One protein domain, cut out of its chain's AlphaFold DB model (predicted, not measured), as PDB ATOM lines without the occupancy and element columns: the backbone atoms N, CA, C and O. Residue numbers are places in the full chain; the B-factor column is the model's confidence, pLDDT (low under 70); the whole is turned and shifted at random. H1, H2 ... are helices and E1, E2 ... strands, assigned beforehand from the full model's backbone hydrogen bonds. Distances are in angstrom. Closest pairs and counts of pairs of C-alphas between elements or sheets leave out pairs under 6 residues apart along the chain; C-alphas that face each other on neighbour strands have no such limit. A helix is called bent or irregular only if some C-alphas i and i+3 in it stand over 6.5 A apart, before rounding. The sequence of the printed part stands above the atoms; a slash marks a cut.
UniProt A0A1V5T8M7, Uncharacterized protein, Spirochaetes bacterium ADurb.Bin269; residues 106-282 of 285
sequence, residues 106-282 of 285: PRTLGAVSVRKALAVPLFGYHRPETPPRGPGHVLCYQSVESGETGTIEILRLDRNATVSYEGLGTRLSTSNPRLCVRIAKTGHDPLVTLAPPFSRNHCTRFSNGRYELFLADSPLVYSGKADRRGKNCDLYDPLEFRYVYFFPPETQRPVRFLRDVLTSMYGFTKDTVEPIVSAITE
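This is residues 106 to 282 of the 285 residues of an uncharacterized protein of Spirochaetes bacterium ADurb.Bin269 (UniProt A0A1V5T8M7). A long, twisted sheet of six strands is covered on one face by a helical hairpin, H3 and H4, while a small sheet of three strands, E3, E4 and E8, lies partly face to face with it on the other, making a lopsided sandwich. H1 sits beside H3 near the edge strand E9, and the short H2 lies by the ends of E2 and E5. The 177 printed residues hold four named helices and nine named strands, in the order H1 E1 E2 E3 E4 E5 H2 E6 E7 E8 E9 H3 H4, and the class is mixed, helices and strands. The sheets run E6 E7 E5 E2 E1 E9 and E3 E4 E8, both antiparallel. The whole is compact, with a radius of gyration of the C-alphas of 15.4 A, and rounded, spanning 41 by 38 by 30 A.

The larger sheet runs, strand beside strand, E6, residues 203 to 207; E7, 211 to 216; E5, 178 to 185; E2, 149 to 157; E1, 136 to 142; and E9, 242 to 247. Within hydrogen-bond range are N 204 and O 215 of E6 and E7, 2.8 A; N 182 and O 214 of E5 and E7, 2.9 A; N 152 and O 181 of E2 and E5, 2.8 A; N 138 and O 155 of E1 and E2, 2.8 A; and N 139 and O 245 of E1 and E9, 2.9 A. The second sheet has E3, residues 161 to 166, E4, 169 to 174, and E8, 232 to 236; N 164 and O 171 are 2.9 A apart, N 172 and O 234 2.9 A. The two sheets form a sandwich, face to face, with their strands at 46 degrees and the facing parts 10.2 A centre to centre; the closest C-alphas of E4 and E9 are those of Thr 170 and Val 244, 6.8 A. H3, residues 253 to 266, and H4, residues 270 to 282, are on the same face of the larger sheet, two layers, helices on one face of a sheet. H3 lies over E2 and E1 at a height of 8.5 A, along the strands. H4 lies over E7, and only just over E5, on which 3 of its C-alphas fall, at a height of 9.9 A. H3 and H4, a helical hairpin, touch, closest at the C-alphas of Val 255 and Val 277, 6.4 A, and run opposite ways at 37 degrees, only just a steep tilt. H1, residues 107 to 115, only grazes the sheet and is close to but not clearly touching H3, with the C-alphas of Ser 113 and Phe 257 7.7 A apart. H2, residues 190 to 193, also only grazes the sheet; E5, H2 and E6 form a split strand-helix-strand unit, with E7 between its two strands and a right-handed crossover. Every O i to N i+4 pair is within hydrogen-bond range in H3, against 4 of 5 in H1 and 7 of 9 in H4; H2 is too short for such a pair.

E2, the longest strand by residues, measures 25.4 A from C-alpha 149 at (256.899, 267.956, 212.187) to C-alpha 157. E5 measures 23.0 A, E1 20.0 A, E9 16.8 A, E7 16.5 A and E6 12.9 A. In the smaller sheet, E4 measures 16.3 A, E3 16.1 A and E8 12.7 A. H3 measures 19.2 A, H4 18.2 A, H1 11.4 A and H2 4.9 A. H1 begins at C-alpha 107, (276.603, 259.765, 211.819), and H4 ends at C-alpha 282, (256.917, 264.369, 236.004). H4 is neither bent nor irregular, but only just: C-alphas 272 and 275 are 6.2 A apart.

The C-alphas farthest apart are those of Arg 228 and Asp 271, 45.9 A. The printed part has no cut. The links H1 to E1 and E7 to E8 are long, 20 and 15 residues; in the first, residues 120 to 121 pair antiparallel with residues 245 to 246 of E9. Mean pLDDT of the printed part is 78.3; 41 residues are under 70, among them 106 to 117, 190 to 201 and 222 to 231.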
ATOM      1  N   PRO A 106     272.315 260.476 210.039       43.72
ATOM      2  CA  PRO A 106     273.326 261.386 210.545       43.72
ATOM      3  C   PRO A 106     274.288 260.600 211.437       43.72
ATOM      4  O   PRO A 106     273.910 260.188 212.538       43.72
ATOM      5  N   ARG A 107     275.539 260.372 210.986       45.19
ATOM      6  CA  ARG A 107     276.603 259.765 211.819       45.19
ATOM      7  C   ARG A 107     276.674 260.488 213.160       45.19
ATOM      8  O   ARG A 107     276.979 259.873 214.169       45.19
ATOM      9  N   THR A 108     276.331 261.775 213.188       46.06
ATOM     10  CA  THR A 108     276.250 262.617 214.380       46.06
ATOM     11  C   THR A 108     275.156 262.204 215.370       46.06
ATOM     12  O   THR A 108     275.439 262.221 216.561       46.06
ATOM     13  N   LEU A 109     273.960 261.773 214.952       50.41
ATOM     14  CA  LEU A 109     272.879 261.394 215.883       50.41
ATOM     15  C   LEU A 109     273.177 260.089 216.633       50.41
ATOM     16  O   LEU A 109     272.866 259.968 217.817       50.41
ATOM     17  N   GLY A 110     273.814 259.122 215.967       50.09
ATOM     18  CA  GLY A 110     274.342 257.920 216.621       50.09
ATOM     19  C   GLY A 110     275.603 258.223 217.437       50.09
ATOM     20  O   GLY A 110     275.691 257.874 218.613       50.09
ATOM     21  N   ALA A 111     276.564 258.945 216.851       47.84
ATOM     22  CA  ALA A 111     277.859 259.207 217.476       47.84
ATOM     23  C   ALA A 111     277.809 260.202 218.642       47.84
ATOM     24  O   ALA A 111     278.684 260.149 219.498       47.84
ATOM     25  N   VAL A 112     276.854 261.135 218.718       51.75
ATOM     26  CA  VAL A 112     276.702 262.021 219.891       51.75
ATOM     27  C   VAL A 112     276.190 261.229 221.093       51.75
ATOM     28  O   VAL A 112     276.760 261.359 222.177       51.75
ATOM     29  N   SER A 113     275.196 260.357 220.897       54.75
ATOM     30  CA  SER A 113     274.686 259.474 221.955       54.75
ATOM     31  C   SER A 113     275.752 258.497 222.448       54.75
ATOM     32  O   SER A 113     275.932 258.358 223.658       54.75
ATOM     33  N   VAL A 114     276.505 257.893 221.520       49.03
ATOM     34  CA  VAL A 114     277.611 256.971 221.827       49.03
ATOM     35  C   VAL A 114     278.769 257.701 222.517       49.03
ATOM     36  O   VAL A 114     279.228 257.246 223.560       49.03
ATOM     37  N   ARG A 115     279.205 258.870 222.016       54.81
ATOM     38  CA  ARG A 115     280.306 259.646 222.629       54.81
ATOM     39  C   ARG A 115     279.987 260.130 224.040       54.81
ATOM     40  O   ARG A 115     280.883 260.186 224.872       54.81
ATOM     41  N   LYS A 116     278.733 260.499 224.312       61.28
ATOM     42  CA  LYS A 116     278.304 260.962 225.641       61.28
ATOM     43  C   LYS A 116     277.840 259.822 226.561       61.28
ATOM     44  O   LYS A 116     277.462 260.101 227.696       61.28
ATOM     45  N   ALA A 117     277.838 258.574 226.075       60.81
ATOM     46  CA  ALA A 117     277.377 257.374 226.781       60.81
ATOM     47  C   ALA A 117     275.981 257.509 227.433       60.81
ATOM     48  O   ALA A 117     275.676 256.854 228.431       60.81
ATOM     49  N   LEU A 118     275.117 258.368 226.877       72.94
ATOM     50  CA  LEU A 118     273.794 258.647 227.451       72.94
ATOM     51  C   LEU A 118     272.792 257.545 227.118       72.94
ATOM     52  O   LEU A 118     271.933 257.233 227.938       72.94
ATOM     53  N   ALA A 119     272.907 256.968 225.923       79.25
ATOM     54  CA  ALA A 119     271.955 256.014 225.380       79.25
ATOM     55  C   ALA A 119     272.651 255.000 224.474       79.25
ATOM     56  O   ALA A 119     273.680 255.298 223.865       79.25
ATOM     57  N   VAL A 120     272.031 253.835 224.327       85.38
ATOM     58  CA  VAL A 120     272.423 252.813 223.361       85.38
ATOM     59  C   VAL A 120     271.569 252.996 222.100       85.38
ATOM     60  O   VAL A 120     270.352 252.817 222.181       85.38
ATOM     61  N   PRO A 121     272.135 253.377 220.941       84.69
ATOM     62  CA  PRO A 121     271.365 253.415 219.698       84.69
ATOM     63  C   PRO A 121     270.944 251.991 219.307       84.69
ATOM     64  O   PRO A 121     271.726 251.060 219.450       84.69
ATOM     65  N   LEU A 122     269.718 251.807 218.812       87.25
ATOM     66  CA  LEU A 122     269.178 250.496 218.403       87.25
ATOM     67  C   LEU A 122     269.075 250.328 216.881       87.25
ATOM     68  O   LEU A 122     268.496 249.359 216.387       87.25
ATOM     69  N   PHE A 123     269.662 251.259 216.136       80.25
ATOM     70  CA  PHE A 123     269.591 251.340 214.684       80.25
ATOM     71  C   PHE A 123     270.975 251.446 214.036       80.25
ATOM     72  O   PHE A 123     271.965 251.822 214.671       80.25
ATOM     73  N   GLY A 124     271.023 251.166 212.734       71.12
ATOM     74  CA  GLY A 124     272.235 251.279 211.927       71.12
ATOM     75  C   GLY A 124     273.382 250.396 212.427       71.12
ATOM     76  O   GLY A 124     273.172 249.398 213.112       71.12
ATOM     77  N   TYR A 125     274.612 250.790 212.100       67.81
ATOM     78  CA  TYR A 125     275.835 250.054 212.454       67.81
ATOM     79  C   TYR A 125     276.271 250.218 213.919       67.81
ATOM     80  O   TYR A 125     277.220 249.573 214.347       67.81
ATOM     81  N   HIS A 126     275.614 251.095 214.686       70.19
ATOM     82  CA  HIS A 126     275.947 251.345 216.093       70.19
ATOM     83  C   HIS A 126     275.111 250.512 217.070       70.19
ATOM     84  O   HIS A 126     275.344 250.589 218.278       70.19
ATOM     85  N   ARG A 127     274.125 249.752 216.575       78.94
ATOM     86  CA  ARG A 127     273.263 248.949 217.440       78.94
ATOM     87  C   ARG A 127     274.000 247.735 218.010       78.94
ATOM     88  O   ARG A 127     274.808 247.143 217.297       78.94
ATOM     89  N   PRO A 128     273.702 247.324 219.255       81.88
ATOM     90  CA  PRO A 128     274.208 246.070 219.797       81.88
ATOM     91  C   PRO A 128     273.778 244.886 218.934       81.88
ATOM     92  O   PRO A 128     272.704 244.917 218.336       81.88
ATOM     93  N   GLU A 129     274.566 243.814 218.949       83.62
ATOM     94  CA  GLU A 129     274.271 242.584 218.205       83.62
ATOM     95  C   GLU A 129     272.907 241.984 218.582       83.62
ATOM     96  O   GLU A 129     272.162 241.510 217.725       83.62
ATOM     97  N   THR A 130     272.527 242.082 219.860       88.81
ATOM     98  CA  THR A 130     271.232 241.611 220.361       88.81
ATOM     99  C   THR A 130     270.357 242.768 220.854       88.81
ATOM    100  O   THR A 130     270.864 243.695 221.488       88.81
ATOM    101  N   PRO A 131     269.034 242.744 220.590       90.94
ATOM    102  CA  PRO A 131     268.118 243.735 221.144       90.94
ATOM    103  C   PRO A 131     268.100 243.711 222.680       90.94
ATOM    104  O   PRO A 131     268.196 242.630 223.273       90.94
ATOM    105  N   PRO A 132     267.910 244.866 223.343       89.25
ATOM    106  CA  PRO A 132     267.794 244.923 224.794       89.25
ATOM    107  C   PRO A 132     266.573 244.130 225.278       89.25
ATOM    108  O   PRO A 132     265.473 244.251 224.741       89.25
ATOM    109  N   ARG A 133     266.782 243.319 226.320       84.88
ATOM    110  CA  ARG A 133     265.735 242.516 226.985       84.88
ATOM    111  C   ARG A 133     265.488 242.922 228.441       84.88
ATOM    112  O   ARG A 133     264.544 242.437 229.058       84.88
ATOM    113  N   GLY A 134     266.363 243.759 228.999       84.81
ATOM    114  CA  GLY A 134     266.271 244.250 230.371       84.81
ATOM    115  C   GLY A 134     265.307 245.433 230.512       84.81
ATOM    116  O   GLY A 134     264.963 246.062 229.509       84.81
ATOM    117  N   PRO A 135     264.879 245.750 231.747       89.62
ATOM    118  CA  PRO A 135     264.040 246.912 231.998       89.62
ATOM    119  C   PRO A 135     264.783 248.207 231.654       89.62
ATOM    120  O   PRO A 135     265.994 248.295 231.839       89.62
ATOM    121  N   GLY A 136     264.059 249.220 231.189       91.06
ATOM    122  CA  GLY A 136     264.624 250.537 230.890       91.06
ATOM    123  C   GLY A 136     263.627 251.432 230.168       91.06
ATOM    124  O   GLY A 136     262.427 251.154 230.174       91.06
ATOM    125  N   HIS A 137     264.121 252.472 229.506       91.12
ATOM    126  CA  HIS A 137     263.306 253.337 228.652       91.12
ATOM    127  C   HIS A 137     263.733 253.211 227.197       91.12
ATOM    128  O   HIS A 137     264.918 253.119 226.881       91.12
ATOM    129  N   VAL A 138     262.752 253.231 226.304       91.69
ATOM    130  CA  VAL A 138     262.960 253.358 224.865       91.69
ATOM    131  C   VAL A 138     262.480 254.738 224.456       91.69
ATOM    132  O   VAL A 138     261.352 255.124 224.763       91.69
ATOM    133  N   LEU A 139     263.355 255.471 223.775       91.25
ATOM    134  CA  LEU A 139     263.036 256.744 223.151       91.25
ATOM    135  C   LEU A 139     263.042 256.551 221.642       91.25
ATOM    136  O   LEU A 139     264.069 256.192 221.062       91.25
ATOM    137  N   CYS A 140     261.910 256.827 221.016       90.31
ATOM    138  CA  CYS A 140     261.773 256.866 219.572       90.31
ATOM    139  C   CYS A 140     261.748 258.327 219.127       90.31
ATOM    140  O   CYS A 140     260.960 259.122 219.630       90.31
ATOM    141  N   TYR A 141     262.618 258.692 218.198       86.69
ATOM    142  CA  TYR A 141     262.766 260.050 217.699       86.69
ATOM    143  C   TYR A 141     262.562 260.078 216.189       86.69
ATOM    144  O   TYR A 141     263.248 259.373 215.458       86.69
ATOM    145  N   GLN A 142     261.651 260.923 215.723       86.31
ATOM    146  CA  GLN A 142     261.490 261.277 214.323       86.31
ATOM    147  C   GLN A 142     261.946 262.723 214.118       86.31
ATOM    148  O   GLN A 142     261.411 263.643 214.748       86.31
ATOM    149  N   SER A 143     262.922 262.921 213.231       79.69
ATOM    150  CA  SER A 143     263.426 264.258 212.901       79.69
ATOM    151  C   SER A 143     262.359 265.094 212.198       79.69
ATOM    152  O   SER A 143     261.640 264.582 211.336       79.69
ATOM    153  N   VAL A 144     262.317 266.398 212.495       74.94
ATOM    154  CA  VAL A 144     261.552 267.373 211.696       74.94
ATOM    155  C   VAL A 144     261.967 267.354 210.224       74.94
ATOM    156  O   VAL A 144     261.187 267.773 209.394       74.94
ATOM    157  N   GLU A 145     263.159 266.858 209.880       67.44
ATOM    158  CA  GLU A 145     263.640 266.753 208.494       67.44
ATOM    159  C   GLU A 145     262.906 265.684 207.669       67.44
ATOM    160  O   GLU A 145     262.899 265.767 206.444       67.44
ATOM    161  N   SER A 146     262.247 264.712 208.318       62.84
ATOM    162  CA  SER A 146     261.385 263.734 207.625       62.84
ATOM    163  C   SER A 146     260.104 264.339 207.046       62.84
ATOM    164  O   SER A 146     259.402 263.670 206.290       62.84
ATOM    165  N   GLY A 147     259.770 265.574 207.423       69.12
ATOM    166  CA  GLY A 147     258.539 266.249 207.038       69.12
ATOM    167  C   GLY A 147     258.539 267.699 207.505       69.12
ATOM    168  O   GLY A 147     259.528 268.409 207.359       69.12
ATOM    169  N   GLU A 148     257.422 268.153 208.067       74.25
ATOM    170  CA  GLU A 148     257.317 269.493 208.666       74.25
ATOM    171  C   GLU A 148     257.222 269.447 210.205       74.25
ATOM    172  O   GLU A 148     257.377 270.463 210.891       74.25
ATOM    173  N   THR A 149     257.041 268.240 210.755       81.88
ATOM    174  CA  THR A 149     256.899 267.956 212.187       81.88
ATOM    175  C   THR A 149     257.836 266.832 212.623       81.88
ATOM    176  O   THR A 149     257.953 265.814 211.944       81.88
ATOM    177  N   GLY A 150     258.454 266.983 213.789       84.62
ATOM    178  CA  GLY A 150     259.230 265.960 214.477       84.62
ATOM    179  C   GLY A 150     258.445 265.396 215.653       84.62
ATOM    180  O   GLY A 150     257.582 266.067 216.222       84.62
ATOM    181  N   THR A 151     258.753 264.161 216.033       86.69
ATOM    182  CA  THR A 151     258.088 263.480 217.151       86.69
ATOM    183  C   THR A 151     259.130 262.849 218.058       86.69
ATOM    184  O   THR A 151     260.117 262.297 217.580       86.69
ATOM    185  N   ILE A 152     258.923 262.924 219.368       88.44
ATOM    186  CA  ILE A 152     259.662 262.141 220.352       88.44
ATOM    187  C   ILE A 152     258.649 261.340 221.160       88.44
ATOM    188  O   ILE A 152     257.696 261.894 221.702       88.44
ATOM    189  N   GLU A 153     258.863 260.038 221.252       89.50
ATOM    190  CA  GLU A 153     258.059 259.126 222.051       89.50
ATOM    191  C   GLU A 153     258.955 258.473 223.091       89.50
ATOM    192  O   GLU A 153     260.056 258.032 222.766       89.50
ATOM    193  N   ILE A 154     258.493 258.397 224.336       90.38
ATOM    194  CA  ILE A 154     259.223 257.738 225.417       90.38
ATOM    195  C   ILE A 154     258.304 256.723 226.069       90.38
ATOM    196  O   ILE A 154     257.189 257.047 226.472       90.38
ATOM    197  N   LEU A 155     258.776 255.491 226.194       91.38
ATOM    198  CA  LEU A 155     258.041 254.413 226.841       91.38
ATOM    199  C   LEU A 155     258.962 253.548 227.682       91.38
ATOM    200  O   LEU A 155     260.168 253.457 227.445       91.38
ATOM    201  N   ARG A 156     258.365 252.863 228.649       90.88
ATOM    202  CA  ARG A 156     259.060 251.881 229.466       90.88
ATOM    203  C   ARG A 156     259.187 250.556 228.713       90.88
ATOM    204  O   ARG A 156     258.197 250.033 228.198       90.88
ATOM    205  N   LEU A 157     260.399 250.010 228.657       90.75
ATOM    206  CA  LEU A 157     260.673 248.650 228.205       90.75
ATOM    207  C   LEU A 157     260.536 247.706 229.400       90.75
ATOM    208  O   LEU A 157     261.286 247.799 230.371       90.75
ATOM    209  N   ASP A 158     259.558 246.817 229.332       89.06
ATOM    210  CA  ASP A 158     259.282 245.770 230.313       89.06
ATOM    211  C   ASP A 158     258.740 244.522 229.589       89.06
ATOM    212  O   ASP A 158     258.953 244.350 228.393       89.06
ATOM    213  N   ARG A 159     258.023 243.634 230.288       86.94
ATOM    214  CA  ARG A 159     257.466 242.400 229.700       86.94
ATOM    215  C   ARG A 159     256.389 242.650 228.632       86.94
ATOM    216  O   ARG A 159     256.114 241.767 227.818       86.94
ATOM    217  N   ASN A 160     255.780 243.832 228.616       87.06
ATOM    218  CA  ASN A 160     254.712 244.188 227.686       87.06
ATOM    219  C   ASN A 160     255.246 244.820 226.397       87.06
ATOM    220  O   ASN A 160     254.548 244.816 225.381       87.06
ATOM    221  N   ALA A 161     256.503 245.259 226.396       89.12
ATOM    222  CA  ALA A 161     257.197 245.804 225.241       89.12
ATOM    223  C   ALA A 161     258.253 244.817 224.708       89.12
ATOM    224  O   ALA A 161     258.886 244.071 225.446       89.12
ATOM    225  N   THR A 162     258.441 244.770 223.396       91.12
ATOM    226  CA  THR A 162     259.429 243.903 222.750       91.12
ATOM    227  C   THR A 162     260.106 244.665 221.630       91.12
ATOM    228  O   THR A 162     259.435 245.276 220.800       91.12
ATOM    229  N   VAL A 163     261.435 244.615 221.616       92.44
ATOM    230  CA  VAL A 163     262.272 245.219 220.582       92.44
ATOM    231  C   VAL A 163     262.862 244.111 219.719       92.44
ATOM    232  O   VAL A 163     263.430 243.150 220.237       92.44
ATOM    233  N   SER A 164     262.754 244.254 218.403       93.94
ATOM    234  CA  SER A 164     263.405 243.377 217.431       93.94
ATOM    235  C   SER A 164     264.055 244.196 216.322       93.94
ATOM    236  O   SER A 164     263.617 245.300 216.009       93.94
ATOM    237  N   TYR A 165     265.109 243.662 215.715       87.88
ATOM    238  CA  TYR A 165     265.775 244.309 214.589       87.88
ATOM    239  C   TYR A 165     265.175 243.863 213.259       87.88
ATOM    240  O   TYR A 165     264.833 242.696 213.091       87.88
ATOM    241  N   GLU A 166     265.082 244.797 212.314       83.00
ATOM    242  CA  GLU A 166     264.613 244.551 210.950       83.00
ATOM    243  C   GLU A 166     265.376 245.477 210.000       83.00
ATOM    244  O   GLU A 166     265.317 246.699 210.138       83.00
ATOM    245  N   GLY A 167     266.181 244.909 209.096       80.62
ATOM    246  CA  GLY A 167     267.123 245.693 208.289       80.62
ATOM    247  C   GLY A 167     268.055 246.534 209.172       80.62
ATOM    248  O   GLY A 167     268.626 246.016 210.133       80.62
ATOM    249  N   LEU A 168     268.178 247.836 208.886       76.69
ATOM    250  CA  LEU A 168     268.898 248.813 209.724       76.69
ATOM    251  C   LEU A 168     268.017 249.459 210.808       76.69
ATOM    252  O   LEU A 168     268.533 250.207 211.641       76.69
ATOM    253  N   GLY A 169     266.714 249.184 210.795       81.44
ATOM    254  CA  GLY A 169     265.741 249.757 211.710       81.44
ATOM    255  C   GLY A 169     265.477 248.909 212.947       81.44
ATOM    256  O   GLY A 169     266.118 247.884 213.214       81.44
ATOM    257  N   THR A 170     264.498 249.372 213.712       89.62
ATOM    258  CA  THR A 170     264.054 248.748 214.954       89.62
ATOM    259  C   THR A 170     262.539 248.626 214.938       89.62
ATOM    260  O   THR A 170     261.830 249.620 214.800       89.62
ATOM    261  N   ARG A 171     262.030 247.410 215.118       91.88
ATOM    262  CA  ARG A 171     260.609 247.157 215.338       91.88
ATOM    263  C   ARG A 171     260.327 247.136 216.835       91.88
ATOM    264  O   ARG A 171     260.992 246.423 217.588       91.88
ATOM    265  N   LEU A 172     259.326 247.901 217.253       91.06
ATOM    266  CA  LEU A 172     258.834 247.943 218.623       91.06
ATOM    267  C   LEU A 172     257.396 247.427 218.664       91.06
ATOM    268  O   LEU A 172     256.510 247.990 218.025       91.06
ATOM    269  N   SER A 173     257.168 246.378 219.448       90.44
ATOM    270  CA  SER A 173     255.843 245.829 219.736       90.44
ATOM    271  C   SER A 173     255.491 246.102 221.194       90.44
ATOM    272  O   SER A 173     256.166 245.589 222.084       90.44
ATOM    273  N   THR A 174     254.480 246.924 221.477       88.19
ATOM    274  CA  THR A 174     254.157 247.309 222.861       88.19
ATOM    275  C   THR A 174     252.679 247.620 223.087       88.19
ATOM    276  O   THR A 174     251.987 248.116 222.197       88.19
ATOM    277  N   SER A 175     252.216 247.350 224.308       86.38
ATOM    278  CA  SER A 175     250.946 247.838 224.858       86.38
ATOM    279  C   SER A 175     251.140 248.927 225.924       86.38
ATOM    280  O   SER A 175     250.163 249.378 226.516       86.38
ATOM    281  N   ASN A 176     252.383 249.337 226.202       87.88
ATOM    282  CA  ASN A 176     252.671 250.339 227.224       87.88
ATOM    283  C   ASN A 176     252.254 251.744 226.762       87.88
ATOM    284  O   ASN A 176     252.432 252.071 225.581       87.88
ATOM    285  N   PRO A 177     251.759 252.593 227.683       86.62
ATOM    286  CA  PRO A 177     251.594 254.015 227.420       86.62
ATOM    287  C   PRO A 177     252.922 254.654 227.004       86.62
ATOM    288  O   PRO A 177     253.992 254.280 227.495       86.62
ATOM    289  N   ARG A 178     252.845 255.638 226.110       87.50
ATOM    290  CA  ARG A 178     253.991 256.413 225.635       87.50
ATOM    291  C   ARG A 178     253.783 257.874 226.000       87.50
ATOM    292  O   ARG A 178     252.724 258.437 225.736       87.50
ATOM    293  N   LEU A 179     254.793 258.510 226.573       88.31
ATOM    294  CA  LEU A 179     254.834 259.963 226.608       88.31
ATOM    295  C   LEU A 179     255.152 260.456 225.195       88.31
ATOM    296  O   LEU A 179     256.152 260.036 224.614       88.31
ATOM    297  N   CYS A 180     254.315 261.332 224.649       88.25
ATOM    298  CA  CYS A 180     254.498 261.867 223.306       88.25
ATOM    299  C   CYS A 180     254.828 263.358 223.361       88.25
ATOM    300  O   CYS A 180     254.167 264.142 224.050       88.25
ATOM    301  N   VAL A 181     255.812 263.751 222.559       88.62
ATOM    302  CA  VAL A 181     256.206 265.135 222.302       88.62
ATOM    303  C   VAL A 181     256.206 265.370 220.799       88.62
ATOM    304  O   VAL A 181     256.763 264.570 220.049       88.62
ATOM    305  N   ARG A 182     255.619 266.475 220.347       89.56
ATOM    306  CA  ARG A 182     255.698 266.923 218.953       89.56
ATOM    307  C   ARG A 182     256.390 268.259 218.844       89.56
ATOM    308  O   ARG A 182     256.241 269.106 219.716       89.56
ATOM    309  N   ILE A 183     257.149 268.427 217.771       87.56
ATOM    310  CA  ILE A 183     257.941 269.622 217.500       87.56
ATOM    311  C   ILE A 183     257.613 270.079 216.084       87.56
ATOM    312  O   ILE A 183     257.748 269.303 215.143       87.56
ATOM    313  N   ALA A 184     257.201 271.329 215.920       88.44
ATOM    314  CA  ALA A 184     256.909 271.930 214.621       88.44
ATOM    315  C   ALA A 184     257.595 273.292 214.509       88.44
ATOM    316  O   ALA A 184     257.930 273.907 215.522       88.44
ATOM    317  N   LYS A 185     257.829 273.778 213.286       85.50
ATOM    318  CA  LYS A 185     258.260 275.171 213.091       85.50
ATOM    319  C   LYS A 185     257.128 276.120 213.487       85.50
ATOM    320  O   LYS A 185     255.961 275.818 213.262       85.50
ATOM    321  N   THR A 186     257.470 277.270 214.052       81.94
ATOM    322  CA  THR A 186     256.478 278.289 214.411       81.94
ATOM    323  C   THR A 186     255.694 278.743 213.180       81.94
ATOM    324  O   THR A 186     256.280 279.000 212.129       81.94
ATOM    325  N   GLY A 187     254.368 278.841 213.318       75.69
ATOM    326  CA  GLY A 187     253.469 279.239 212.227       75.69
ATOM    327  C   GLY A 187     252.998 278.085 211.338       75.69
ATOM    328  O   GLY A 187     252.300 278.325 210.356       75.69
ATOM    329  N   HIS A 188     253.349 276.843 211.677       72.06
ATOM    330  CA  HIS A 188     252.775 275.659 211.050       72.06
ATOM    331  C   HIS A 188     251.288 275.512 211.403       72.06
ATOM    332  O   HIS A 188     250.876 275.885 212.500       72.06
ATOM    333  N   ASP A 189     250.493 274.902 210.513       71.00
ATOM    334  CA  ASP A 189     249.115 274.506 210.818       71.00
ATOM    335  C   ASP A 189     249.063 273.685 212.134       71.00
ATOM    336  O   ASP A 189     249.622 272.575 212.197       71.00
ATOM    337  N   PRO A 190     248.395 274.196 213.189       66.00
ATOM    338  CA  PRO A 190     248.240 273.488 214.456       66.00
ATOM    339  C   PRO A 190     247.505 272.153 214.303       66.00
ATOM    340  O   PRO A 190     247.694 271.256 215.121       66.00
ATOM    341  N   LEU A 191     246.681 271.992 213.262       65.75
ATOM    342  CA  LEU A 191     245.919 270.769 213.007       65.75
ATOM    343  C   LEU A 191     246.808 269.616 212.566       65.75
ATOM    344  O   LEU A 191     246.603 268.485 213.006       65.75
ATOM    345  N   VAL A 192     247.825 269.913 211.760       64.44
ATOM    346  CA  VAL A 192     248.860 268.945 211.381       64.44
ATOM    347  C   VAL A 192     249.661 268.540 212.619       64.44
ATOM    348  O   VAL A 192     249.919 267.360 212.852       64.44
ATOM    349  N   THR A 193     249.976 269.513 213.476       63.47
ATOM    350  CA  THR A 193     250.786 269.277 214.676       63.47
ATOM    351  C   THR A 193     250.030 268.495 215.755       63.47
ATOM    352  O   THR A 193     250.625 267.660 216.435       63.47
ATOM    353  N   LEU A 194     248.714 268.683 215.887       67.31
ATOM    354  CA  LEU A 194     247.863 268.060 216.912       67.31
ATOM    355  C   LEU A 194     247.032 266.880 216.386       67.31
ATOM    356  O   LEU A 194     246.025 266.527 216.991       67.31
ATOM    357  N   ALA A 195     247.424 266.258 215.271       63.69
ATOM    358  CA  ALA A 195     246.812 265.007 214.827       63.69
ATOM    359  C   ALA A 195     246.993 263.888 215.883       63.69
ATOM    360  O   ALA A 195     247.971 263.929 216.638       63.69
ATOM    361  N   PRO A 196     246.137 262.850 215.907       60.66
ATOM    362  CA  PRO A 196     246.291 261.715 216.814       60.66
ATOM    363  C   PRO A 196     247.738 261.179 216.842       60.66
ATOM    364  O   PRO A 196     248.399 261.142 215.798       60.66
ATOM    365  N   PRO A 197     248.271 260.829 218.025       59.53
ATOM    366  CA  PRO A 197     247.548 260.628 219.282       59.53
ATOM    367  C   PRO A 197     247.293 261.923 220.084       59.53
ATOM    368  O   PRO A 197     246.647 261.869 221.125       59.53
ATOM    369  N   PHE A 198     247.746 263.088 219.607       63.88
ATOM    370  CA  PHE A 198     247.479 264.368 220.266       63.88
ATOM    371  C   PHE A 198     246.011 264.768 220.063       63.88
ATOM    372  O   PHE A 198     245.451 264.609 218.982       63.88
ATOM    373  N   SER A 199     245.373 265.257 221.125       58.38
ATOM    374  CA  SER A 199     244.054 265.892 221.077       58.38
ATOM    375  C   SER A 199     244.241 267.392 221.294       58.38
ATOM    376  O   SER A 199     245.093 267.801 222.087       58.38
ATOM    377  N   ARG A 200     243.429 268.218 220.616       52.53
ATOM    378  CA  ARG A 200     243.515 269.691 220.668       52.53
ATOM    379  C   ARG A 200     243.461 270.287 222.088       52.53
ATOM    380  O   ARG A 200     243.885 271.423 222.252       52.53
ATOM    381  N   ASN A 201     242.977 269.544 223.089       54.34
ATOM    382  CA  ASN A 201     242.674 270.075 224.424       54.34
ATOM    383  C   ASN A 201     243.592 269.571 225.555       54.34
ATOM    384  O   ASN A 201     243.380 269.966 226.698       54.34
ATOM    385  N   HIS A 202     244.569 268.699 225.279       72.25
ATOM    386  CA  HIS A 202     245.341 268.014 226.334       72.25
ATOM    387  C   HIS A 202     246.852 268.050 226.095       72.25
ATOM    388  O   HIS A 202     247.522 267.012 226.115       72.25
ATOM    389  N   CYS A 203     247.378 269.236 225.783       84.00
ATOM    390  CA  CYS A 203     248.803 269.416 225.549       84.00
ATOM    391  C   CYS A 203     249.332 270.689 226.204       84.00
ATOM    392  O   CYS A 203     248.791 271.779 226.013       84.00
ATOM    393  N   THR A 204     250.479 270.566 226.860       88.50
ATOM    394  CA  THR A 204     251.286 271.696 227.308       88.50
ATOM    395  C   THR A 204     252.148 272.191 226.137       88.50
ATOM    396  O   THR A 204     252.883 271.407 225.531       88.50
ATOM    397  N   ARG A 205     252.064 273.485 225.798       89.50
ATOM    398  CA  ARG A 205     252.818 274.110 224.692       89.50
ATOM    399  C   ARG A 205     254.011 274.910 225.211       89.50
ATOM    400  O   ARG A 205     253.866 275.727 226.115       89.50
ATOM    401  N   PHE A 206     255.154 274.750 224.553       90.44
ATOM    402  CA  PHE A 206     256.369 275.542 224.742       90.44
ATOM    403  C   PHE A 206     256.829 276.103 223.393       90.44
ATOM    404  O   PHE A 206     256.603 275.486 222.355       90.44
ATOM    405  N   SER A 207     257.472 277.268 223.374       89.25
ATOM    406  CA  SER A 207     257.973 277.876 222.135       89.25
ATOM    407  C   SER A 207     259.259 278.650 222.388       89.25
ATOM    408  O   SER A 207     259.433 279.228 223.459       89.25
ATOM    409  N   ASN A 208     260.143 278.672 221.391       86.69
ATOM    410  CA  ASN A 208     261.338 279.519 221.365       86.69
ATOM    411  C   ASN A 208     261.341 280.507 220.180       86.69
ATOM    412  O   ASN A 208     262.386 281.042 219.820       86.69
ATOM    413  N   GLY A 209     260.186 280.709 219.534       83.38
ATOM    414  CA  GLY A 209     260.012 281.601 218.382       83.38
ATOM    415  C   GLY A 209     260.393 281.003 217.023       83.38
ATOM    416  O   GLY A 209     259.913 281.491 216.002       83.38
ATOM    417  N   ARG A 210     261.206 279.938 216.988       82.88
ATOM    418  CA  ARG A 210     261.509 279.183 215.759       82.88
ATOM    419  C   ARG A 210     260.761 277.857 215.701       82.88
ATOM    420  O   ARG A 210     260.334 277.435 214.625       82.88
ATOM    421  N   TYR A 211     260.636 277.201 216.848       87.25
ATOM    422  CA  TYR A 211     259.942 275.937 217.013       87.25
ATOM    423  C   TYR A 211     258.925 276.020 218.144       87.25
ATOM    424  O   TYR A 211     259.110 276.719 219.142       87.25
ATOM    425  N   GLU A 212     257.860 275.250 217.981       89.75
ATOM    426  CA  GLU A 212     256.832 275.005 218.976       89.75
ATOM    427  C   GLU A 212     256.866 273.531 219.362       89.75
ATOM    428  O   GLU A 212     256.915 272.650 218.502       89.75
ATOM    429  N   LEU A 213     256.864 273.276 220.664       90.25
ATOM    430  CA  LEU A 213     256.875 271.950 221.252       90.25
ATOM    431  C   LEU A 213     255.556 271.719 221.983       90.25
ATOM    432  O   LEU A 213     255.140 272.527 222.810       90.25
ATOM    433  N   PHE A 214     254.919 270.596 221.687       90.00
ATOM    434  CA  PHE A 214     253.651 270.176 222.262       90.00
ATOM    435  C   PHE A 214     253.887 268.877 223.023       90.00
ATOM    436  O   PHE A 214     254.260 267.862 222.435       90.00
ATOM    437  N   LEU A 215     253.702 268.920 224.337       89.38
ATOM    438  CA  LEU A 215     253.848 267.786 225.244       89.38
ATOM    439  C   LEU A 215     252.457 267.316 225.660       89.38
ATOM    440  O   LEU A 215     251.687 268.119 226.180       89.38
ATOM    441  N   ALA A 216     252.144 266.035 225.473       86.56
ATOM    442  CA  ALA A 216     250.878 265.481 225.947       86.56
ATOM    443  C   ALA A 216     250.731 265.649 227.476       86.56
ATOM    444  O   ALA A 216     251.705 265.547 228.230       86.56
ATOM    445  N   ASP A 217     249.515 265.916 227.950       84.00
ATOM    446  CA  ASP A 217     249.266 266.103 229.385       84.00
ATOM    447  C   ASP A 217     249.374 264.804 230.189       84.00
ATOM    448  O   ASP A 217     249.727 264.839 231.366       84.00
ATOM    449  N   SER A 218     249.173 263.661 229.536       82.00
ATOM    450  CA  SER A 218     249.349 262.327 230.107       82.00
ATOM    451  C   SER A 218     249.958 261.354 229.086       82.00
ATOM    452  O   SER A 218     249.839 261.578 227.876       82.00
ATOM    453  N   PRO A 219     250.622 260.269 229.537       83.81
ATOM    454  CA  PRO A 219     251.057 259.194 228.653       83.81
ATOM    455  C   PRO A 219     249.881 258.592 227.878       83.81
ATOM    456  O   PRO A 219     248.839 258.266 228.446       83.81
ATOM    457  N   LEU A 220     250.065 258.416 226.574       80.31
ATOM    458  CA  LEU A 220     249.028 257.991 225.647       80.31
ATOM    459  C   LEU A 220     249.212 256.516 225.301       80.31
ATOM    460  O   LEU A 220     250.301 256.075 224.928       80.31
ATOM    461  N   VAL A 221     248.135 255.738 225.391       70.31
ATOM    462  CA  VAL A 221     248.098 254.390 224.818       70.31
ATOM    463  C   VAL A 221     247.731 254.538 223.347       70.31
ATOM    464  O   VAL A 221     246.652 255.026 223.017       70.31
ATOM    465  N   TYR A 222     248.643 254.156 222.455       65.44
ATOM    466  CA  TYR A 222     248.413 254.273 221.018       65.44
ATOM    467  C   TYR A 222     247.246 253.367 220.587       65.44
ATOM    468  O   TYR A 222     247.191 252.196 220.958       65.44
ATOM    469  N   SER A 223     246.320 253.889 219.784       52.88
ATOM    470  CA  SER A 223     245.163 253.154 219.249       52.88
ATOM    471  C   SER A 223     245.394 252.713 217.797       52.88
ATOM    472  O   SER A 223     244.515 252.850 216.944       52.88
ATOM    473  N   GLY A 224     246.618 252.282 217.479       54.72
ATOM    474  CA  GLY A 224     246.988 251.802 216.148       54.72
ATOM    475  C   GLY A 224     246.385 250.431 215.838       54.72
ATOM    476  O   GLY A 224     245.674 249.842 216.654       54.72
ATOM    477  N   LYS A 225     246.670 249.891 214.642       49.44
ATOM    478  CA  LYS A 225     246.330 248.496 214.324       49.44
ATOM    479  C   LYS A 225     247.163 247.576 215.213       49.44
ATOM    480  O   LYS A 225     248.306 247.258 214.892       49.44
ATOM    481  N   ALA A 226     246.572 247.170 216.328       57.62
ATOM    482  CA  ALA A 226     247.126 246.149 217.188       57.62
ATOM    483  C   ALA A 226     247.297 244.839 216.403       57.62
ATOM    484  O   ALA A 226     246.472 244.478 215.559       57.62
ATOM    485  N   ASP A 227     248.382 244.122 216.674       58.81
ATOM    486  CA  ASP A 227     248.558 242.763 216.190       58.81
ATOM    487  C   ASP A 227     247.510 241.816 216.812       58.81
ATOM    488  O   ASP A 227     246.704 242.191 217.668       58.81
ATOM    489  N   ARG A 228     247.529 240.537 216.415       56.97
ATOM    490  CA  ARG A 228     246.613 239.514 216.958       56.97
ATOM    491  C   ARG A 228     246.724 239.322 218.483       56.97
ATOM    492  O   ARG A 228     245.899 238.617 219.051       56.97
ATOM    493  N   ARG A 229     247.742 239.896 219.135       56.22
ATOM    494  CA  ARG A 229     247.985 239.842 220.584       56.22
ATOM    495  C   ARG A 229     247.646 241.161 221.288       56.22
ATOM    496  O   ARG A 229     247.915 241.279 222.479       56.22
ATOM    497  N   GLY A 230     247.069 242.140 220.586       59.50
ATOM    498  CA  GLY A 230     246.706 243.434 221.165       59.50
ATOM    499  C   GLY A 230     247.876 244.418 221.298       59.50
ATOM    500  O   GLY A 230     247.716 245.445 221.952       59.50
ATOM    501  N   LYS A 231     249.048 244.135 220.708       63.28
ATOM    502  CA  LYS A 231     250.221 245.023 220.768       63.28
ATOM    503  C   LYS A 231     250.323 245.885 219.517       63.28
ATOM    504  O   LYS A 231     250.216 245.383 218.400       63.28
ATOM    505  N   ASN A 232     250.604 247.173 219.693       74.69
ATOM    506  CA  ASN A 232     250.939 248.038 218.565       74.69
ATOM    507  C   ASN A 232     252.359 247.736 218.103       74.69
ATOM    508  O   ASN A 232     253.272 247.696 218.929       74.69
ATOM    509  N   CYS A 233     252.526 247.531 216.799       79.88
ATOM    510  CA  CYS A 233     253.801 247.190 216.180       79.88
ATOM    511  C   CYS A 233     254.228 248.294 215.212       79.88
ATOM    512  O   CYS A 233     253.687 248.376 214.110       79.88
ATOM    513  N   ASP A 234     255.236 249.071 215.599       85.62
ATOM    514  CA  ASP A 234     255.791 250.155 214.787       85.62
ATOM    515  C   ASP A 234     257.210 249.803 214.328       85.62
ATOM    516  O   ASP A 234     258.011 249.267 215.102       85.62
ATOM    517  N   LEU A 235     257.523 250.098 213.063       85.88
ATOM    518  CA  LEU A 235     258.877 250.014 212.521       85.88
ATOM    519  C   LEU A 235     259.478 251.419 212.468       85.88
ATOM    520  O   LEU A 235     258.941 252.310 211.813       85.88
ATOM    521  N   TYR A 236     260.609 251.599 213.140       87.06
ATOM    522  CA  TYR A 236     261.389 252.829 213.116       87.06
ATOM    523  C   TYR A 236     262.604 252.615 212.217       87.06
ATOM    524  O   TYR A 236     263.585 251.979 212.615       87.06
ATOM    525  N   ASP A 237     262.498 253.108 210.985       80.94
ATOM    526  CA  ASP A 237     263.552 253.020 209.979       80.94
ATOM    527  C   ASP A 237     264.362 254.333 209.917       80.94
ATOM    528  O   ASP A 237     263.796 255.400 209.649       80.94
ATOM    529  N   PRO A 238     265.693 254.290 210.110       73.56
ATOM    530  CA  PRO A 238     266.569 255.438 209.906       73.56
ATOM    531  C   PRO A 238     266.482 256.063 208.510       73.56
ATOM    532  O   PRO A 238     266.790 257.245 208.373       73.56
ATOM    533  N   LEU A 239     266.072 255.304 207.484       70.81
ATOM    534  CA  LEU A 239     265.819 255.823 206.134       70.81
ATOM    535  C   LEU A 239     264.599 256.754 206.074       70.81
ATOM    536  O   LEU A 239     264.509 257.582 205.170       70.81
ATOM    537  N   GLU A 240     263.690 256.641 207.042       70.44
ATOM    538  CA  GLU A 240     262.550 257.540 207.260       70.44
ATOM    539  C   GLU A 240     262.847 258.588 208.351       70.44
ATOM    540  O   GLU A 240     261.938 259.220 208.887       70.44
ATOM    541  N   PHE A 241     264.125 258.764 208.710       75.19
ATOM    542  CA  PHE A 241     264.599 259.600 209.820       75.19
ATOM    543  C   PHE A 241     263.932 259.275 211.167       75.19
ATOM    544  O   PHE A 241     263.673 260.169 211.982       75.19
ATOM    545  N   ARG A 242     263.655 257.985 211.397       83.62
ATOM    546  CA  ARG A 242     263.136 257.443 212.653       83.62
ATOM    547  C   ARG A 242     264.229 256.660 213.372       83.62
ATOM    548  O   ARG A 242     264.754 255.674 212.862       83.62
ATOM    549  N   TYR A 243     264.565 257.101 214.572       85.88
ATOM    550  CA  TYR A 243     265.701 256.628 215.354       85.88
ATOM    551  C   TYR A 243     265.228 256.106 216.705       85.88
ATOM    552  O   TYR A 243     264.374 256.717 217.343       85.88
ATOM    553  N   VAL A 244     265.801 254.996 217.167       89.81
ATOM    554  CA  VAL A 244     265.434 254.378 218.448       89.81
ATOM    555  C   VAL A 244     266.645 254.288 219.362       89.81
ATOM    556  O   VAL A 244     267.711 253.819 218.963       89.81
ATOM    557  N   TYR A 245     266.470 254.714 220.605       89.19
ATOM    558  CA  TYR A 245     267.496 254.691 221.638       89.19
ATOM    559  C   TYR A 245     266.993 253.930 222.862       89.19
ATOM    560  O   TYR A 245     265.857 254.119 223.295       89.19
ATOM    561  N   PHE A 246     267.853 253.096 223.439       90.81
ATOM    562  CA  PHE A 246     267.616 252.423 224.708       90.81
ATOM    563  C   PHE A 246     268.403 253.090 225.832       90.81
ATOM    564  O   PHE A 246     269.602 253.352 225.712       90.81
ATOM    565  N   PHE A 247     267.722 253.312 226.947       89.19
ATOM    566  CA  PHE A 247     268.285 253.827 228.180       89.19
ATOM    567  C   PHE A 247     268.177 252.735 229.248       89.19
ATOM    568  O   PHE A 247     267.058 252.382 229.635       89.19
ATOM    569  N   PRO A 248     269.315 252.195 229.725       86.88
ATOM    570  CA  PRO A 248     269.335 251.302 230.876       86.88
ATOM    571  C   PRO A 248     268.696 251.976 232.101       86.88
ATOM    572  O   PRO A 248     268.592 253.206 232.126       86.88
ATOM    573  N   PRO A 249     268.298 251.202 233.125       78.44
ATOM    574  CA  PRO A 249     267.647 251.720 234.318       78.44
ATOM    575  C   PRO A 249     268.667 252.480 235.176       78.44
ATOM    576  O   PRO A 249     269.217 251.969 236.142       78.44
ATOM    577  N   GLU A 250     268.926 253.720 234.782       67.88
ATOM    578  CA  GLU A 250     269.679 254.720 235.519       67.88
ATOM    579  C   GLU A 250     268.921 256.040 235.416       67.88
ATOM    580  O   GLU A 250     268.553 256.508 234.331       67.88
ATOM    581  N   THR A 251     268.626 256.622 236.572       57.03
ATOM    582  CA  THR A 251     267.690 257.730 236.689       57.03
ATOM    583  C   THR A 251     268.267 258.979 236.013       57.03
ATOM    584  O   THR A 251     269.358 259.434 236.335       57.03
ATOM    585  N   GLN A 252     267.508 259.543 235.064       65.44
ATOM    586  CA  GLN A 252     267.737 260.809 234.336       65.44
ATOM    587  C   GLN A 252     268.527 260.776 233.011       65.44
ATOM    588  O   GLN A 252     268.648 261.820 232.362       65.44
ATOM    589  N   ARG A 253     268.995 259.621 232.515       74.50
ATOM    590  CA  ARG A 253     269.674 259.577 231.197       74.50
ATOM    591  C   ARG A 253     268.784 259.993 230.001       74.50
ATOM    592  O   ARG A 253     269.268 260.787 229.187       74.50
ATOM    593  N   PRO A 254     267.501 259.576 229.901       76.88
ATOM    594  CA  PRO A 254     266.600 260.041 228.838       76.88
ATOM    595  C   PRO A 254     266.391 261.558 228.874       76.88
ATOM    596  O   PRO A 254     266.429 262.229 227.848       76.88
ATOM    597  N   VAL A 255     266.246 262.113 230.077       80.88
ATOM    598  CA  VAL A 255     266.021 263.544 230.305       80.88
ATOM    599  C   VAL A 255     267.226 264.373 229.865       80.88
ATOM    600  O   VAL A 255     267.081 265.370 229.157       80.88
ATOM    601  N   ARG A 256     268.440 263.935 230.223       80.38
ATOM    602  CA  ARG A 256     269.676 264.594 229.787       80.38
ATOM    603  C   ARG A 256     269.835 264.562 228.267       80.38
ATOM    604  O   ARG A 256     270.240 265.562 227.683       80.38
ATOM    605  N   PHE A 257     269.488 263.444 227.632       80.06
ATOM    606  CA  PHE A 257     269.489 263.340 226.174       80.06
ATOM    607  C   PHE A 257     268.503 264.326 225.528       80.06
ATOM    608  O   PHE A 257     268.872 265.029 224.591       80.06
ATOM    609  N   LEU A 258     267.284 264.443 226.059       81.38
ATOM    610  CA  LEU A 258     266.287 265.398 225.562       81.38
ATOM    611  C   LEU A 258     266.768 266.841 225.682       81.38
ATOM    612  O   LEU A 258     266.640 267.599 224.725       81.38
ATOM    613  N   ARG A 259     267.372 267.207 226.819       84.94
ATOM    614  CA  ARG A 259     267.985 268.530 227.005       84.94
ATOM    615  C   ARG A 259     269.003 268.817 225.896       84.94
ATOM    616  O   ARG A 259     268.958 269.881 225.280       84.94
ATOM    617  N   ASP A 260     269.882 267.862 225.603       78.81
ATOM    618  CA  ASP A 260     270.901 268.004 224.559       78.81
ATOM    619  C   ASP A 260     270.286 268.137 223.154       78.81
ATOM    620  O   ASP A 260     270.742 268.969 222.368       78.81
ATOM    621  N   VAL A 261     269.238 267.372 222.838       79.56
ATOM    622  CA  VAL A 261     268.534 267.453 221.546       79.56
ATOM    623  C   VAL A 261     267.807 268.791 221.393       79.56
ATOM    624  O   VAL A 261     267.965 269.462 220.375       79.56
ATOM    625  N   LEU A 262     267.048 269.222 222.405       81.75
ATOM    626  CA  LEU A 262     266.283 270.475 222.369       81.75
ATOM    627  C   LEU A 262     267.188 271.703 222.243       81.75
ATOM    628  O   LEU A 262     266.897 272.608 221.461       81.75
ATOM    629  N   THR A 263     268.310 271.713 222.958       80.75
ATOM    630  CA  THR A 263     269.301 272.793 222.857       80.75
ATOM    631  C   THR A 263     270.038 272.766 221.519       80.75
ATOM    632  O   THR A 263     270.071 273.773 220.816       80.75
ATOM    633  N   SER A 264     270.599 271.616 221.134       72.06
ATOM    634  CA  SER A 264     271.527 271.532 219.999       72.06
ATOM    635  C   SER A 264     270.825 271.544 218.644       72.06
ATOM    636  O   SER A 264     271.342 272.134 217.699       72.06
ATOM    637  N   MET A 265     269.667 270.886 218.525       73.38
ATOM    638  CA  MET A 265     268.953 270.766 217.247       73.38
ATOM    639  C   MET A 265     267.882 271.835 217.066       73.38
ATOM    640  O   MET A 265     267.680 272.324 215.958       73.38
ATOM    641  N   TYR A 266     267.193 272.200 218.146       77.75
ATOM    642  CA  TYR A 266     266.032 273.086 218.073       77.75
ATOM    643  C   TYR A 266     266.292 274.482 218.648       77.75
ATOM    644  O   TYR A 266     265.438 275.357 218.522       77.75
ATOM    645  N   GLY A 267     267.474 274.721 219.226       81.56
ATOM    646  CA  GLY A 267     267.899 276.040 219.691       81.56
ATOM    647  C   GLY A 267     267.157 276.537 220.931       81.56
ATOM    648  O   GLY A 267     267.103 277.742 221.160       81.56
ATOM    649  N   PHE A 268     266.545 275.654 221.724       82.31
ATOM    650  CA  PHE A 268     265.988 276.060 223.015       82.31
ATOM    651  C   PHE A 268     267.128 276.450 223.972       82.31
ATOM    652  O   PHE A 268     268.137 275.753 224.075       82.31
ATOM    653  N   THR A 269     266.989 277.573 224.674       87.06
ATOM    654  CA  THR A 269     267.949 278.020 225.696       87.06
ATOM    655  C   THR A 269     267.754 277.244 226.995       87.06
ATOM    656  O   THR A 269     266.690 276.665 227.207       87.06
ATOM    657  N   LYS A 270     268.732 277.278 227.912       83.38
ATOM    658  CA  LYS A 270     268.592 276.643 229.237       83.38
ATOM    659  C   LYS A 270     267.291 277.055 229.940       83.38
ATOM    660  O   LYS A 270     266.557 276.182 230.388       83.38
ATOM    661  N   ASP A 271     266.956 278.344 229.916       84.38
ATOM    662  CA  ASP A 271     265.760 278.887 230.574       84.38
ATOM    663  C   ASP A 271     264.452 278.330 229.993       84.38
ATOM    664  O   ASP A 271     263.480 278.133 230.717       84.38
ATOM    665  N   THR A 272     264.428 278.033 228.690       87.31
ATOM    666  CA  THR A 272     263.254 277.439 228.025       87.31
ATOM    667  C   THR A 272     263.231 275.912 228.085       87.31
ATOM    668  O   THR A 272     262.154 275.325 228.033       87.31
ATOM    669  N   VAL A 273     264.388 275.253 228.218       88.88
ATOM    670  CA  VAL A 273     264.479 273.787 228.280       88.88
ATOM    671  C   VAL A 273     264.144 273.238 229.659       88.88
ATOM    672  O   VAL A 273     263.502 272.192 229.726       88.88
ATOM    673  N   GLU A 274     264.540 273.898 230.750       88.38
ATOM    674  CA  GLU A 274     264.284 273.361 232.096       88.38
ATOM    675  C   GLU A 274     262.785 273.143 232.388       88.38
ATOM    676  O   GLU A 274     262.443 272.046 232.827       88.38
ATOM    677  N   PRO A 275     261.858 274.069 232.060       89.12
ATOM    678  CA  PRO A 275     260.423 273.815 232.217       89.12
ATOM    679  C   PRO A 275     259.921 272.610 231.407       89.12
ATOM    680  O   PRO A 275     259.092 271.839 231.888       89.12
ATOM    681  N   ILE A 276     260.447 272.416 230.191       89.19
ATOM    682  CA  ILE A 276     260.097 271.281 229.320       89.19
ATOM    683  C   ILE A 276     260.582 269.972 229.945       89.19
ATOM    684  O   ILE A 276     259.842 268.994 230.028       89.19
ATOM    685  N   VAL A 277     261.836 269.957 230.395       87.69
ATOM    686  CA  VAL A 277     262.482 268.809 231.031       87.69
ATOM    687  C   VAL A 277     261.768 268.416 232.323       87.69
ATOM    688  O   VAL A 277     261.522 267.225 232.524       87.69
ATOM    689  N   SER A 278     261.396 269.380 233.165       88.12
ATOM    690  CA  SER A 278     260.625 269.123 234.387       88.12
ATOM    691  C   SER A 278     259.272 268.496 234.064       88.12
ATOM    692  O   SER A 278     258.965 267.422 234.577       88.12
ATOM    693  N   ALA A 279     258.525 269.074 233.116       87.56
ATOM    694  CA  ALA A 279     257.225 268.548 232.706       87.56
ATOM    695  C   ALA A 279     257.314 267.133 232.102       87.56
ATOM    696  O   ALA A 279     256.427 266.309 232.308       87.56
ATOM    697  N   ILE A 280     258.387 266.828 231.362       87.25
ATOM    698  CA  ILE A 280     258.649 265.473 230.862       87.25
ATOM    699  C   ILE A 280     258.967 264.530 232.022       87.25
ATOM    700  O   ILE A 280     258.429 263.430 232.069       87.25
ATOM    701  N   THR A 281     259.815 264.956 232.959       86.81
ATOM    702  CA  THR A 281     260.253 264.130 234.094       86.81
ATOM    703  C   THR A 281     259.085 263.723 234.986       86.81
ATOM    704  O   THR A 281     259.009 262.566 235.387       86.81
ATOM    705  N   GLU A 282     258.143 264.633 235.235       85.50
ATOM    706  CA  GLU A 282     256.917 264.369 236.004       85.50
ATOM    707  C   GLU A 282     255.979 263.359 235.326       85.50
ATOM    708  O   GLU A 282     255.234 262.652 236.001       85.50
TER     709      GLU A 282